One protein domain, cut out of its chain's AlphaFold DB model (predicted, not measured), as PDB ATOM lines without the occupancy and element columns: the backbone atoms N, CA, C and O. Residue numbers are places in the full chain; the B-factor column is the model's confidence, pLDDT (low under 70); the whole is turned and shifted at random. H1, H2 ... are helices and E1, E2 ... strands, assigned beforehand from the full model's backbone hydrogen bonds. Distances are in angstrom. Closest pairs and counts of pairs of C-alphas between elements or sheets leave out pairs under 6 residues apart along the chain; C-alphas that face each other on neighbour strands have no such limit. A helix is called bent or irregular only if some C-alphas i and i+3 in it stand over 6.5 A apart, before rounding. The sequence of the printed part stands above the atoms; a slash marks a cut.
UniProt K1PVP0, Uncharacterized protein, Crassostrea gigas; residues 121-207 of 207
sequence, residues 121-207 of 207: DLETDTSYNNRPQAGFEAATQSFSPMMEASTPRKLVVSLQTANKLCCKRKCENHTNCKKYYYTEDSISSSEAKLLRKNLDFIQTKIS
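AT A GLANCE: This is residues 121 to 207 of the 207 residues of an uncharacterized protein of Crassostrea gigas (UniProt K1PVP0). A narrow sheet of three strands, made of the long hairpin E2 and E3 with the short strand E1 at one edge, has the single helix H1 lying slantwise over one face, while no named element covers the other face. Two long loops, residues 125 to 140 and residues 164 to 186, extend past the same end of the sheet, opposite the turn between E2 and E3. The printed part has 87 residues, with E1, E2, E3 and H1 in that order along the chain; the sheet runs E1 - E2 - E3, antiparallel throughout. The class is mixed, helices and strands, with 38 residues in named elements, under half of those printed. The whole is only just loose, close to compact, with a radius of gyration of the C-alphas of 14.7 A and spans of 45 by 30 by 18 A.

HOW THE PARTS SIT: Start with the inner strand E2, residues 141 to 148, and its antiparallel neighbour E3, residues 156 to 163, a hairpin whose directions stand at 169 degrees. Look for N 144 and O 160, 2.9 A apart, and N 162 and O 142, 2.8 A apart, both within hydrogen-bond range. On the other side of E2, the edge strand E1, residues 122 to 124, forms a second hairpin with it at 159 degrees; N 123 and O 147 are 2.8 A apart. E1, E2 and E3 make a meander, each strand the antiparallel neighbour of the one before. Just past E1, residues 127 to 128 pair with residues 142 to 143 of E2, antiparallel. H1, residues 187 to 205, is on the sheet at a height over the sheet of 7.4 A, giving two layers, a helix on one face of a sheet. It lies over E2 and E3, slantwise to the strands, at 43 degrees to E2 on the local plane. Its closest C-alphas to E3 are those of Asn 198 and Ser 158, 5.7 A apart; to E2, those of Leu 194 and Ser 144, 6.3 A apart. In H1, 12 of 15 O i to N i+4 pairs are within hydrogen-bond range.

IN THESE COORDINATES: Find C-alpha 141 at (10.194, -14.081, -14.555); from there E2 runs 23.4 A to C-alpha 148. E3 runs back over 20.2 A to C-alpha 163 at (14.011, -13.582, -16.859). E1 is short, 6.8 A, from C-alpha 122 at (6.962, -35.905, -18.858). H1 spans 26.3 A and ends at C-alpha 205, (22.752, -34.506, -21.901). It has a kink of 28 degrees near residue 194 and is irregular, with C-alphas 188 and 191 at 7.2 A.

THE WHOLE: The C-alphas of Pro 152 and Lys 170 are the two farthest apart, 46.7 A. The printed part has no cut. The links E1 to E2 and E3 to H1 are long, with 16 and 23 residues. The mean pLDDT of the printed part is 77.8; look for values under 70 at residues 134 to 138, 167 to 186, 188 to 189 and 205 to 207.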
ATOM      1  N   ASP A 121       7.573 -40.506 -19.916       87.75
ATOM      2  CA  ASP A 121       6.478 -39.545 -19.918       87.75
ATOM      3  C   ASP A 121       6.838 -38.359 -19.026       87.75
ATOM      4  O   ASP A 121       7.327 -38.531 -17.904       87.75
ATOM      5  N   LEU A 122       6.605 -37.147 -19.530       90.88
ATOM      6  CA  LEU A 122       6.962 -35.905 -18.858       90.88
ATOM      7  C   LEU A 122       5.750 -34.988 -18.730       90.88
ATOM      8  O   LEU A 122       4.993 -34.794 -19.679       90.88
ATOM      9  N   GLU A 123       5.631 -34.359 -17.571       91.88
ATOM     10  CA  GLU A 123       4.659 -33.315 -17.276       91.88
ATOM     11  C   GLU A 123       5.395 -31.990 -17.057       91.88
ATOM     12  O   GLU A 123       6.513 -31.953 -16.537       91.88
ATOM     13  N   THR A 124       4.779 -30.883 -17.455       91.31
ATOM     14  CA  THR A 124       5.331 -29.543 -17.250       91.31
ATOM     15  C   THR A 124       4.208 -28.555 -17.004       91.31
ATOM     16  O   THR A 124       3.142 -28.666 -17.601       91.31
ATOM     17  N   ASP A 125       4.473 -27.566 -16.159       89.31
ATOM     18  CA  ASP A 125       3.567 -26.445 -15.928       89.31
ATOM     19  C   ASP A 125       4.388 -25.178 -15.677       89.31
ATOM     20  O   ASP A 125       5.260 -25.145 -14.805       89.31
ATOM     21  N   THR A 126       4.162 -24.140 -16.478       88.06
ATOM     22  CA  THR A 126       4.964 -22.917 -16.409       88.06
ATOM     23  C   THR A 126       4.342 -21.925 -15.442       88.06
ATOM     24  O   THR A 126       3.241 -21.421 -15.644       88.06
ATOM     25  N   SER A 127       5.105 -21.561 -14.419       87.88
ATOM     26  CA  SER A 127       4.680 -20.614 -13.394       87.88
ATOM     27  C   SER A 127       5.379 -19.266 -13.540       87.88
ATOM     28  O   SER A 127       6.552 -19.182 -13.913       87.88
ATOM     29  N   TYR A 128       4.660 -18.196 -13.203       85.69
ATOM     30  CA  TYR A 128       5.148 -16.816 -13.249       85.69
ATOM     31  C   TYR A 128       5.368 -16.263 -11.841       85.69
ATOM     32  O   TYR A 128       4.645 -16.602 -10.907       85.69
ATOM     33  N   ASN A 129       6.351 -15.375 -11.684       84.06
ATOM     34  CA  ASN A 129       6.645 -14.756 -10.387       84.06
ATOM     35  C   ASN A 129       5.580 -13.744  -9.927       84.06
ATOM     36  O   ASN A 129       5.428 -13.507  -8.730       84.06
ATOM     37  N   ASN A 130       4.847 -13.143 -10.860       79.62
ATOM     38  CA  ASN A 130       3.669 -12.325 -10.608       79.62
ATOM     39  C   ASN A 130       2.625 -12.556 -11.709       79.62
ATOM     40  O   ASN A 130       2.928 -13.062 -12.791       79.62
ATOM     41  N   ARG A 131       1.371 -12.197 -11.414       76.31
ATOM     42  CA  ARG A 131       0.244 -12.411 -12.325       76.31
ATOM     43  C   ARG A 131       0.498 -11.719 -13.677       76.31
ATOM     44  O   ARG A 131       0.814 -10.526 -13.683       76.31
ATOM     45  N   PRO A 132       0.296 -12.411 -14.811       73.06
ATOM     46  CA  PRO A 132       0.217 -11.762 -16.113       73.06
ATOM     47  C   PRO A 132      -0.976 -10.793 -16.132       73.06
ATOM     48  O   PRO A 132      -2.120 -11.205 -15.947       73.06
ATOM     49  N   GLN A 133      -0.714  -9.503 -16.316       72.31
ATOM     50  CA  GLN A 133      -1.723  -8.445 -16.360       72.31
ATOM     51  C   GLN A 133      -1.403  -7.451 -17.480       72.31
ATOM     52  O   GLN A 133      -0.247  -7.299 -17.879       72.31
ATOM     53  N   ALA A 134      -2.434  -6.786 -17.999       62.09
ATOM     54  CA  ALA A 134      -2.269  -5.725 -18.982       62.09
ATOM     55  C   ALA A 134      -1.764  -4.443 -18.296       62.09
ATOM     56  O   ALA A 134      -2.371  -3.978 -17.335       62.09
ATOM     57  N   GLY A 135      -0.670  -3.869 -18.809       59.62
ATOM     58  CA  GLY A 135      -0.034  -2.668 -18.253       59.62
ATOM     59  C   GLY A 135       0.951  -2.960 -17.108       59.62
ATOM     60  O   GLY A 135       0.649  -3.729 -16.205       59.62
ATOM     61  N   PHE A 136       2.125  -2.311 -17.182       59.44
ATOM     62  CA  PHE A 136       3.296  -2.385 -16.283       59.44
ATOM     63  C   PHE A 136       3.843  -3.792 -15.961       59.44
ATOM     64  O   PHE A 136       3.149  -4.612 -15.381       59.44
ATOM     65  N   GLU A 137       5.122  -4.026 -16.305       61.50
ATOM     66  CA  GLU A 137       6.018  -5.155 -15.940       61.50
ATOM     67  C   GLU A 137       5.372  -6.427 -15.337       61.50
ATOM     68  O   GLU A 137       5.776  -6.940 -14.290       61.50
ATOM     69  N   ALA A 138       4.371  -6.975 -16.021       65.69
ATOM     70  CA  ALA A 138       3.735  -8.216 -15.627       65.69
ATOM     71  C   ALA A 138       4.587  -9.413 -16.060       65.69
ATOM     72  O   ALA A 138       5.155  -9.416 -17.158       65.69
ATOM     73  N   ALA A 139       4.646 -10.427 -15.200       71.88
ATOM     74  CA  ALA A 139       5.410 -11.651 -15.385       71.88
ATOM     75  C   ALA A 139       6.885 -11.371 -15.748       71.88
ATOM     76  O   ALA A 139       7.364 -11.651 -16.841       71.88
ATOM     77  N   THR A 140       7.655 -10.766 -14.843       79.19
ATOM     78  CA  THR A 140       9.073 -10.458 -15.138       79.19
ATOM     79  C   THR A 140       9.954 -11.705 -15.204       79.19
ATOM     80  O   THR A 140      11.021 -11.675 -15.828       79.19
ATOM     81  N   GLN A 141       9.510 -12.796 -14.578       85.50
ATOM     82  CA  GLN A 141      10.194 -14.081 -14.555       85.50
ATOM     83  C   GLN A 141       9.188 -15.225 -14.694       85.50
ATOM     84  O   GLN A 141       8.068 -15.145 -14.184       85.50
ATOM     85  N   SER A 142       9.609 -16.302 -15.350       86.94
ATOM     86  CA  SER A 142       8.880 -17.568 -15.360       86.94
ATOM     87  C   SER A 142       9.828 -18.743 -15.185       86.94
ATOM     88  O   SER A 142      11.021 -18.651 -15.487       86.94
ATOM     89  N   PHE A 143       9.305 -19.844 -14.666       89.19
ATOM     90  CA  PHE A 143      10.027 -21.097 -14.525       89.19
ATOM     91  C   PHE A 143       9.142 -22.241 -15.010       89.19
ATOM     92  O   PHE A 143       7.936 -22.250 -14.770       89.19
ATOM     93  N   SER A 144       9.751 -23.176 -15.730       91.12
ATOM     94  CA  SER A 144       9.075 -24.287 -16.394       91.12
ATOM     95  C   SER A 144       9.820 -25.582 -16.044       91.12
ATOM     96  O   SER A 144      10.822 -25.901 -16.697       91.12
ATOM     97  N   PRO A 145       9.443 -26.258 -14.943       92.81
ATOM     98  CA  PRO A 145       9.974 -27.566 -14.585       92.81
ATOM     99  C   PRO A 145       9.371 -28.645 -15.484       92.81
ATOM    100  O   PRO A 145       8.159 -28.685 -15.663       92.81
ATOM    101  N   MET A 146      10.200 -29.569 -15.964       93.06
ATOM    102  CA  MET A 146       9.744 -30.857 -16.479       93.06
ATOM    103  C   MET A 146       9.940 -31.925 -15.410       93.06
ATOM    104  O   MET A 146      11.054 -32.134 -14.914       93.06
ATOM    105  N   MET A 147       8.852 -32.603 -15.071       93.69
ATOM    106  CA  MET A 147       8.819 -33.689 -14.104       93.69
ATOM    107  C   MET A 147       8.497 -34.998 -14.807       93.69
ATOM    108  O   MET A 147       7.697 -35.035 -15.735       93.69
ATOM    109  N   GLU A 148       9.124 -36.079 -14.366       92.19
ATOM    110  CA  GLU A 148       8.792 -37.418 -14.845       92.19
ATOM    111  C   GLU A 148       7.432 -37.880 -14.309       92.19
ATOM    112  O   GLU A 148       7.085 -37.624 -13.151       92.19
ATOM    113  N   ALA A 149       6.666 -38.561 -15.158       90.81
ATOM    114  CA  ALA A 149       5.361 -39.100 -14.811       90.81
ATOM    115  C   ALA A 149       5.369 -40.618 -14.556       90.81
ATOM    116  O   ALA A 149       4.424 -41.120 -13.940       90.81
ATOM    117  N   SER A 150       6.424 -41.325 -14.976       85.25
ATOM    118  CA  SER A 150       6.529 -42.792 -14.988       85.25
ATOM    119  C   SER A 150       6.742 -43.428 -13.603       85.25
ATOM    120  O   SER A 150       6.425 -44.602 -13.388       85.25
ATOM    121  N   THR A 151       7.280 -42.694 -12.631       85.62
ATOM    122  CA  THR A 151       7.578 -43.179 -11.282       85.62
ATOM    123  C   THR A 151       6.766 -42.428 -10.217       85.62
ATOM    124  O   THR A 151       6.356 -41.283 -10.408       85.62
ATOM    125  N   PRO A 152       6.531 -43.042  -9.041       87.44
ATOM    126  CA  PRO A 152       5.808 -42.381  -7.956       87.44
ATOM    127  C   PRO A 152       6.602 -41.236  -7.305       87.44
ATOM    128  O   PRO A 152       6.062 -40.542  -6.449       87.44
ATOM    129  N   ARG A 153       7.884 -41.046  -7.657       88.12
ATOM    130  CA  ARG A 153       8.737 -40.006  -7.064       88.12
ATOM    131  C   ARG A 153       8.549 -38.632  -7.704       88.12
ATOM    132  O   ARG A 153       8.893 -37.655  -7.047       88.12
ATOM    133  N   LYS A 154       8.023 -38.564  -8.934       91.69
ATOM    134  CA  LYS A 154       7.788 -37.326  -9.693       91.69
ATOM    135  C   LYS A 154       9.016 -36.411  -9.682       91.69
ATOM    136  O   LYS A 154       8.968 -35.252  -9.276       91.69
ATOM    137  N   LEU A 155      10.158 -36.984 -10.054       93.12
ATOM    138  CA  LEU A 155      11.447 -36.294 -10.055       93.12
ATOM    139  C   LEU A 155      11.502 -35.190 -11.116       93.12
ATOM    140  O   LEU A 155      11.064 -35.370 -12.253       93.12
ATOM    141  N   VAL A 156      12.129 -34.066 -10.770       93.44
ATOM    142  CA  VAL A 156      12.449 -33.011 -11.739       93.44
ATOM    143  C   VAL A 156      13.618 -33.476 -12.603       93.44
ATOM    144  O   VAL A 156      14.704 -33.760 -12.089       93.44
ATOM    145  N   VAL A 157      13.397 -33.545 -13.913       93.00
ATOM    146  CA  VAL A 157      14.398 -33.977 -14.899       93.00
ATOM    147  C   VAL A 157      14.987 -32.813 -15.686       93.00
ATOM    148  O   VAL A 157      16.079 -32.937 -16.230       93.00
ATOM    149  N   SER A 158      14.290 -31.684 -15.764       93.12
ATOM    150  CA  SER A 158      14.776 -30.468 -16.414       93.12
ATOM    151  C   SER A 158      14.059 -29.256 -15.831       93.12
ATOM    152  O   SER A 158      12.920 -29.360 -15.375       93.12
ATOM    153  N   LEU A 159      14.722 -28.107 -15.819       92.19
ATOM    154  CA  LEU A 159      14.142 -26.849 -15.373       92.19
ATOM    155  C   LEU A 159      14.750 -25.717 -16.185       92.19
ATOM    156  O   LEU A 159      15.963 -25.504 -16.156       92.19
ATOM    157  N   GLN A 160      13.900 -24.947 -16.854       90.69
ATOM    158  CA  GLN A 160      14.313 -23.741 -17.561       90.69
ATOM    159  C   GLN A 160      13.598 -22.525 -16.987       90.69
ATOM    160  O   GLN A 160      12.429 -22.576 -16.600       90.69
ATOM    161  N   THR A 161      14.316 -21.406 -16.949       87.88
ATOM    162  CA  THR A 161      13.803 -20.138 -16.427       87.88
ATOM    163  C   THR A 161      13.897 -19.040 -17.473       87.88
ATOM    164  O   THR A 161      14.904 -18.917 -18.172       87.88
ATOM    165  N   ALA A 162      12.875 -18.195 -17.546       84.94
ATOM    166  CA  ALA A 162      12.889 -16.943 -18.281       84.94
ATOM    167  C   ALA A 162      13.026 -15.776 -17.304       84.94
ATOM    168  O   ALA A 162      12.385 -15.746 -16.255       84.94
ATOM    169  N   ASN A 163      13.828 -14.779 -17.670       83.50
ATOM    170  CA  ASN A 163      14.011 -13.582 -16.859       83.50
ATOM    171  C   ASN A 163      14.190 -12.355 -17.757       83.50
ATOM    172  O   ASN A 163      15.040 -12.356 -18.652       83.50
ATOM    173  N   LYS A 164      13.393 -11.315 -17.499       79.19
ATOM    174  CA  LYS A 164      13.491  -9.994 -18.138       79.19
ATOM    175  C   LYS A 164      14.399  -9.026 -17.384       79.19
ATOM    176  O   LYS A 164      14.866  -8.039 -17.958       79.19
ATOM    177  N   LEU A 165      14.651  -9.288 -16.102       77.19
ATOM    178  CA  LEU A 165      15.439  -8.413 -15.248       77.19
ATOM    179  C   LEU A 165      16.914  -8.479 -15.642       77.19
ATOM    180  O   LEU A 165      17.511  -9.551 -15.757       77.19
ATOM    181  N   CYS A 166      17.515  -7.305 -15.817       71.75
ATOM    182  CA  CYS A 166      18.938  -7.169 -16.078       71.75
ATOM    183  C   CYS A 166      19.689  -6.795 -14.799       71.75
ATOM    184  O   CYS A 166      19.220  -5.980 -14.006       71.75
ATOM    185  N   CYS A 167      20.908  -7.311 -14.631       64.25
ATOM    186  CA  CYS A 167      21.795  -6.904 -13.539       64.25
ATOM    187  C   CYS A 167      22.281  -5.443 -13.654       64.25
ATOM    188  O   CYS A 167      22.863  -4.912 -12.709       64.25
ATOM    189  N   LYS A 168      22.076  -4.789 -14.808       64.94
ATOM    190  CA  LYS A 168      22.402  -3.378 -15.051       64.94
ATOM    191  C   LYS A 168      21.188  -2.645 -15.619       64.94
ATOM    192  O   LYS A 168      20.548  -3.123 -16.546       64.94
ATOM    193  N   ARG A 169      20.937  -1.430 -15.120       55.28
ATOM    194  CA  ARG A 169      19.843  -0.554 -15.585       55.28
ATOM    195  C   ARG A 169      19.994  -0.115 -17.052       55.28
ATOM    196  O   ARG A 169      18.998   0.165 -17.702       55.28
ATOM    197  N   LYS A 170      21.230  -0.064 -17.561       56.84
ATOM    198  CA  LYS A 170      21.586   0.193 -18.966       56.84
ATOM    199  C   LYS A 170      22.615  -0.851 -19.392       56.84
ATOM    200  O   LYS A 170      23.801  -0.705 -19.107       56.84
ATOM    201  N   CYS A 171      22.153  -1.961 -19.949       60.69
ATOM    202  CA  CYS A 171      23.022  -3.002 -20.483       60.69
ATOM    203  C   CYS A 171      22.787  -3.049 -21.988       60.69
ATOM    204  O   CYS A 171      21.736  -3.512 -22.409       60.69
ATOM    205  N   GLU A 172      23.732  -2.532 -22.768       59.22
ATOM    206  CA  GLU A 172      23.645  -2.503 -24.237       59.22
ATOM    207  C   GLU A 172      23.977  -3.872 -24.847       59.22
ATOM    208  O   GLU A 172      23.436  -4.236 -25.881       59.22
ATOM    209  N   ASN A 173      24.808  -4.664 -24.159       62.22
ATOM    210  CA  ASN A 173      25.158  -6.031 -24.538       62.22
ATOM    211  C   ASN A 173      24.805  -7.006 -23.409       62.22
ATOM    212  O   ASN A 173      25.320  -6.893 -22.294       62.22
ATOM    213  N   HIS A 174      23.923  -7.967 -23.690       62.78
ATOM    214  CA  HIS A 174      23.421  -8.946 -22.716       62.78
ATOM    215  C   HIS A 174      24.252 -10.240 -22.636       62.78
ATOM    216  O   HIS A 174      23.829 -11.189 -21.985       62.78
ATOM    217  N   THR A 175      25.459 -10.275 -23.207       56.66
ATOM    218  CA  THR A 175      26.330 -11.468 -23.267       56.66
ATOM    219  C   THR A 175      26.659 -12.097 -21.909       56.66
ATOM    220  O   THR A 175      26.773 -13.313 -21.826       56.66
ATOM    221  N   ASN A 176      26.753 -11.301 -20.838       58.12
ATOM    222  CA  ASN A 176      27.035 -11.781 -19.473       58.12
ATOM    223  C   ASN A 176      25.849 -11.609 -18.507       58.12
ATOM    224  O   ASN A 176      26.033 -11.574 -17.289       58.12
ATOM    225  N   CYS A 177      24.632 -11.427 -19.022       64.31
ATOM    226  CA  CYS A 177      23.440 -11.239 -18.204       64.31
ATOM    227  C   CYS A 177      22.531 -12.466 -18.308       64.31
ATOM    228  O   CYS A 177      22.214 -12.888 -19.413       64.31
ATOM    229  N   LYS A 178      21.998 -12.962 -17.179       66.50
ATOM    230  CA  LYS A 178      20.929 -13.990 -17.151       66.50
ATOM    231  C   LYS A 178      19.565 -13.433 -17.620       66.50
ATOM    232  O   LYS A 178      18.520 -13.827 -17.113       66.50
ATOM    233  N   LYS A 179      19.573 -12.448 -18.527       67.19
ATOM    234  CA  LYS A 179      18.374 -11.891 -19.156       67.19
ATOM    235  C   LYS A 179      18.148 -12.679 -20.436       67.19
ATOM    236  O   LYS A 179      18.926 -12.564 -21.376       67.19
ATOM    237  N   TYR A 180      17.093 -13.478 -20.443       65.81
ATOM    238  CA  TYR A 180      16.751 -14.356 -21.561       65.81
ATOM    239  C   TYR A 180      15.648 -13.774 -22.451       65.81
ATOM    240  O   TYR A 180      15.380 -14.327 -23.513       65.81
ATOM    241  N   TYR A 181      15.000 -12.693 -22.003       69.50
ATOM    242  CA  TYR A 181      13.883 -12.038 -22.684       69.50
ATOM    243  C   TYR A 181      14.082 -10.526 -22.676       69.50
ATOM    244  O   TYR A 181      14.447  -9.955 -21.641       69.50
ATOM    245  N   TYR A 182      13.824  -9.871 -23.806       67.31
ATOM    246  CA  TYR A 182      13.795  -8.415 -23.879       67.31
ATOM    247  C   TYR A 182      12.556  -7.863 -23.169       67.31
ATOM    248  O   TYR A 182      11.604  -8.580 -22.860       67.31
ATOM    249  N   THR A 183      12.585  -6.569 -22.846       66.25
ATOM    250  CA  THR A 183      11.473  -5.919 -22.138       66.25
ATOM    251  C   THR A 183      10.204  -5.939 -22.995       66.25
ATOM    252  O   THR A 183       9.111  -6.150 -22.470       66.25
ATOM    253  N   GLU A 184      10.386  -5.790 -24.309       65.62
ATOM    254  CA  GLU A 184       9.349  -5.833 -25.343       65.62
ATOM    255  C   GLU A 184       8.824  -7.241 -25.652       65.62
ATOM    256  O   GLU A 184       7.689  -7.383 -26.103       65.62
ATOM    257  N   ASP A 185       9.592  -8.294 -25.351       67.69
ATOM    258  CA  ASP A 185       9.134  -9.665 -25.566       67.69
ATOM    259  C   ASP A 185       8.009 -10.007 -24.595       67.69
ATOM    260  O   ASP A 185       8.170  -9.900 -23.377       67.69
ATOM    261  N   SER A 186       6.879 -10.517 -25.082       67.88
ATOM    262  CA  SER A 186       5.883 -11.068 -24.164       67.88
ATOM    263  C   SER A 186       6.375 -12.384 -23.560       67.88
ATOM    264  O   SER A 186       6.582 -13.382 -24.258       67.88
ATOM    265  N   ILE A 187       6.484 -12.414 -22.232       74.50
ATOM    266  CA  ILE A 187       6.793 -13.635 -21.482       74.50
ATOM    267  C   ILE A 187       5.595 -14.600 -21.443       74.50
ATOM    268  O   ILE A 187       5.759 -15.757 -21.068       74.50
ATOM    269  N   SER A 188       4.396 -14.162 -21.851       65.00
ATOM    270  CA  SER A 188       3.226 -15.043 -21.952       65.00
ATOM    271  C   SER A 188       3.459 -16.168 -22.965       65.00
ATOM    272  O   SER A 188       2.894 -17.238 -22.835       65.00
ATOM    273  N   SER A 189       4.370 -15.957 -23.924       68.88
ATOM    274  CA  SER A 189       4.834 -16.973 -24.881       68.88
ATOM    275  C   SER A 189       6.020 -17.814 -24.380       68.88
ATOM    276  O   SER A 189       6.595 -18.597 -25.141       68.88
ATOM    277  N   SER A 190       6.462 -17.616 -23.130       75.75
ATOM    278  CA  SER A 190       7.672 -18.271 -22.618       75.75
ATOM    279  C   SER A 190       7.511 -19.773 -22.467       75.75
ATOM    280  O   SER A 190       8.476 -20.473 -22.728       75.75
ATOM    281  N   GLU A 191       6.314 -20.270 -22.162       80.75
ATOM    282  CA  GLU A 191       6.051 -21.697 -21.972       80.75
ATOM    283  C   GLU A 191       6.534 -22.547 -23.153       80.75
ATOM    284  O   GLU A 191       7.416 -23.383 -22.984       80.75
ATOM    285  N   ALA A 192       6.071 -22.269 -24.377       83.25
ATOM    286  CA  ALA A 192       6.483 -23.032 -25.557       83.25
ATOM    287  C   ALA A 192       7.999 -22.950 -25.827       83.25
ATOM    288  O   ALA A 192       8.616 -23.911 -26.291       83.25
ATOM    289  N   LYS A 193       8.623 -21.799 -25.538       84.00
ATOM    290  CA  LYS A 193      10.073 -21.606 -25.706       84.00
ATOM    291  C   LYS A 193      10.870 -22.360 -24.638       84.00
ATOM    292  O   LYS A 193      11.906 -22.938 -24.958       84.00
ATOM    293  N   LEU A 194      10.410 -22.343 -23.389       87.19
ATOM    294  CA  LEU A 194      11.037 -23.041 -22.269       87.19
ATOM    295  C   LEU A 194      10.858 -24.554 -22.400       87.19
ATOM    296  O   LEU A 194      11.820 -25.276 -22.177       87.19
ATOM    297  N   LEU A 195       9.694 -25.017 -22.865       87.69
ATOM    298  CA  LEU A 195       9.438 -26.417 -23.201       87.69
ATOM    299  C   LEU A 195      10.472 -26.943 -24.202       87.69
ATOM    300  O   LEU A 195      11.126 -27.943 -23.931       87.69
ATOM    301  N   ARG A 196      10.669 -26.245 -25.330       87.81
ATOM    302  CA  ARG A 196      11.671 -26.644 -26.335       87.81
ATOM    303  C   ARG A 196      13.072 -26.722 -25.734       87.81
ATOM    304  O   ARG A 196      13.729 -27.738 -25.879       87.81
ATOM    305  N   LYS A 197      13.480 -25.705 -24.971       87.38
ATOM    306  CA  LYS A 197      14.785 -25.707 -24.289       87.38
ATOM    307  C   LYS A 197      14.932 -26.843 -23.276       87.38
ATOM    308  O   LYS A 197      16.015 -27.402 -23.151       87.38
ATOM    309  N   ASN A 198      13.873 -27.160 -22.533       88.88
ATOM    310  CA  ASN A 198      13.887 -28.277 -21.596       88.88
ATOM    311  C   ASN A 198      14.073 -29.606 -22.344       88.88
ATOM    312  O   ASN A 198      14.882 -30.422 -21.908       88.88
ATOM    313  N   LEU A 199      13.368 -29.803 -23.464       89.38
ATOM    314  CA  LEU A 199      13.512 -30.984 -24.318       89.38
ATOM    315  C   LEU A 199      14.919 -31.072 -24.922       89.38
ATOM    316  O   LEU A 199      15.534 -32.132 -24.853       89.38
ATOM    317  N   ASP A 200      15.460 -29.959 -25.420       89.19
ATOM    318  CA  ASP A 200      16.827 -29.890 -25.943       89.19
ATOM    319  C   ASP A 200      17.855 -30.262 -24.859       89.19
ATOM    320  O   ASP A 200      18.797 -31.011 -25.119       89.19
ATOM    321  N   PHE A 201      17.673 -29.788 -23.620       86.19
ATOM    322  CA  PHE A 201      18.536 -30.141 -22.486       86.19
ATOM    323  C   PHE A 201      18.516 -31.646 -22.197       86.19
ATOM    324  O   PHE A 201      19.570 -32.250 -22.007       86.19
ATOM    325  N   ILE A 202      17.328 -32.257 -22.197       85.06
ATOM    326  CA  ILE A 202      17.160 -33.700 -21.992       85.06
ATOM    327  C   ILE A 202      17.843 -34.470 -23.132       85.06
ATOM    328  O   ILE A 202      18.620 -35.382 -22.879       85.06
ATOM    329  N   GLN A 203      17.632 -34.076 -24.388       83.69
ATOM    330  CA  GLN A 203      18.206 -34.772 -25.544       83.69
ATOM    331  C   GLN A 203      19.737 -34.653 -25.624       83.69
ATOM    332  O   GLN A 203      20.408 -35.622 -25.966       83.69
ATOM    333  N   THR A 204      20.302 -33.492 -25.284       77.25
ATOM    334  CA  THR A 204      21.750 -33.224 -25.405       77.25
ATOM    335  C   THR A 204      22.599 -33.771 -24.260       77.25
ATOM    336  O   THR A 204      23.797 -33.969 -24.436       77.25
ATOM    337  N   LYS A 205      22.024 -33.981 -23.071       67.81
ATOM    338  CA  LYS A 205      22.752 -34.506 -21.901       67.81
ATOM    339  C   LYS A 205      22.655 -36.026 -21.750       67.81
ATOM    340  O   LYS A 205      23.329 -36.583 -20.885       67.81
ATOM    341  N   ILE A 206      21.829 -36.670 -22.575       56.75
ATOM    342  CA  ILE A 206      21.600 -38.121 -22.592       56.75
ATOM    343  C   ILE A 206      22.397 -38.830 -23.708       56.75
ATOM    344  O   ILE A 206      22.518 -40.057 -23.665       56.75
ATOM    345  N   SER A 207      22.967 -38.089 -24.668       44.81
ATOM    346  CA  SER A 207      23.940 -38.598 -25.655       44.81
ATOM    347  C   SER A 207      25.332 -38.764 -25.053       44.81
ATOM    348  O   SER A 207      25.927 -39.844 -25.249       44.81
TER     349      SER A 207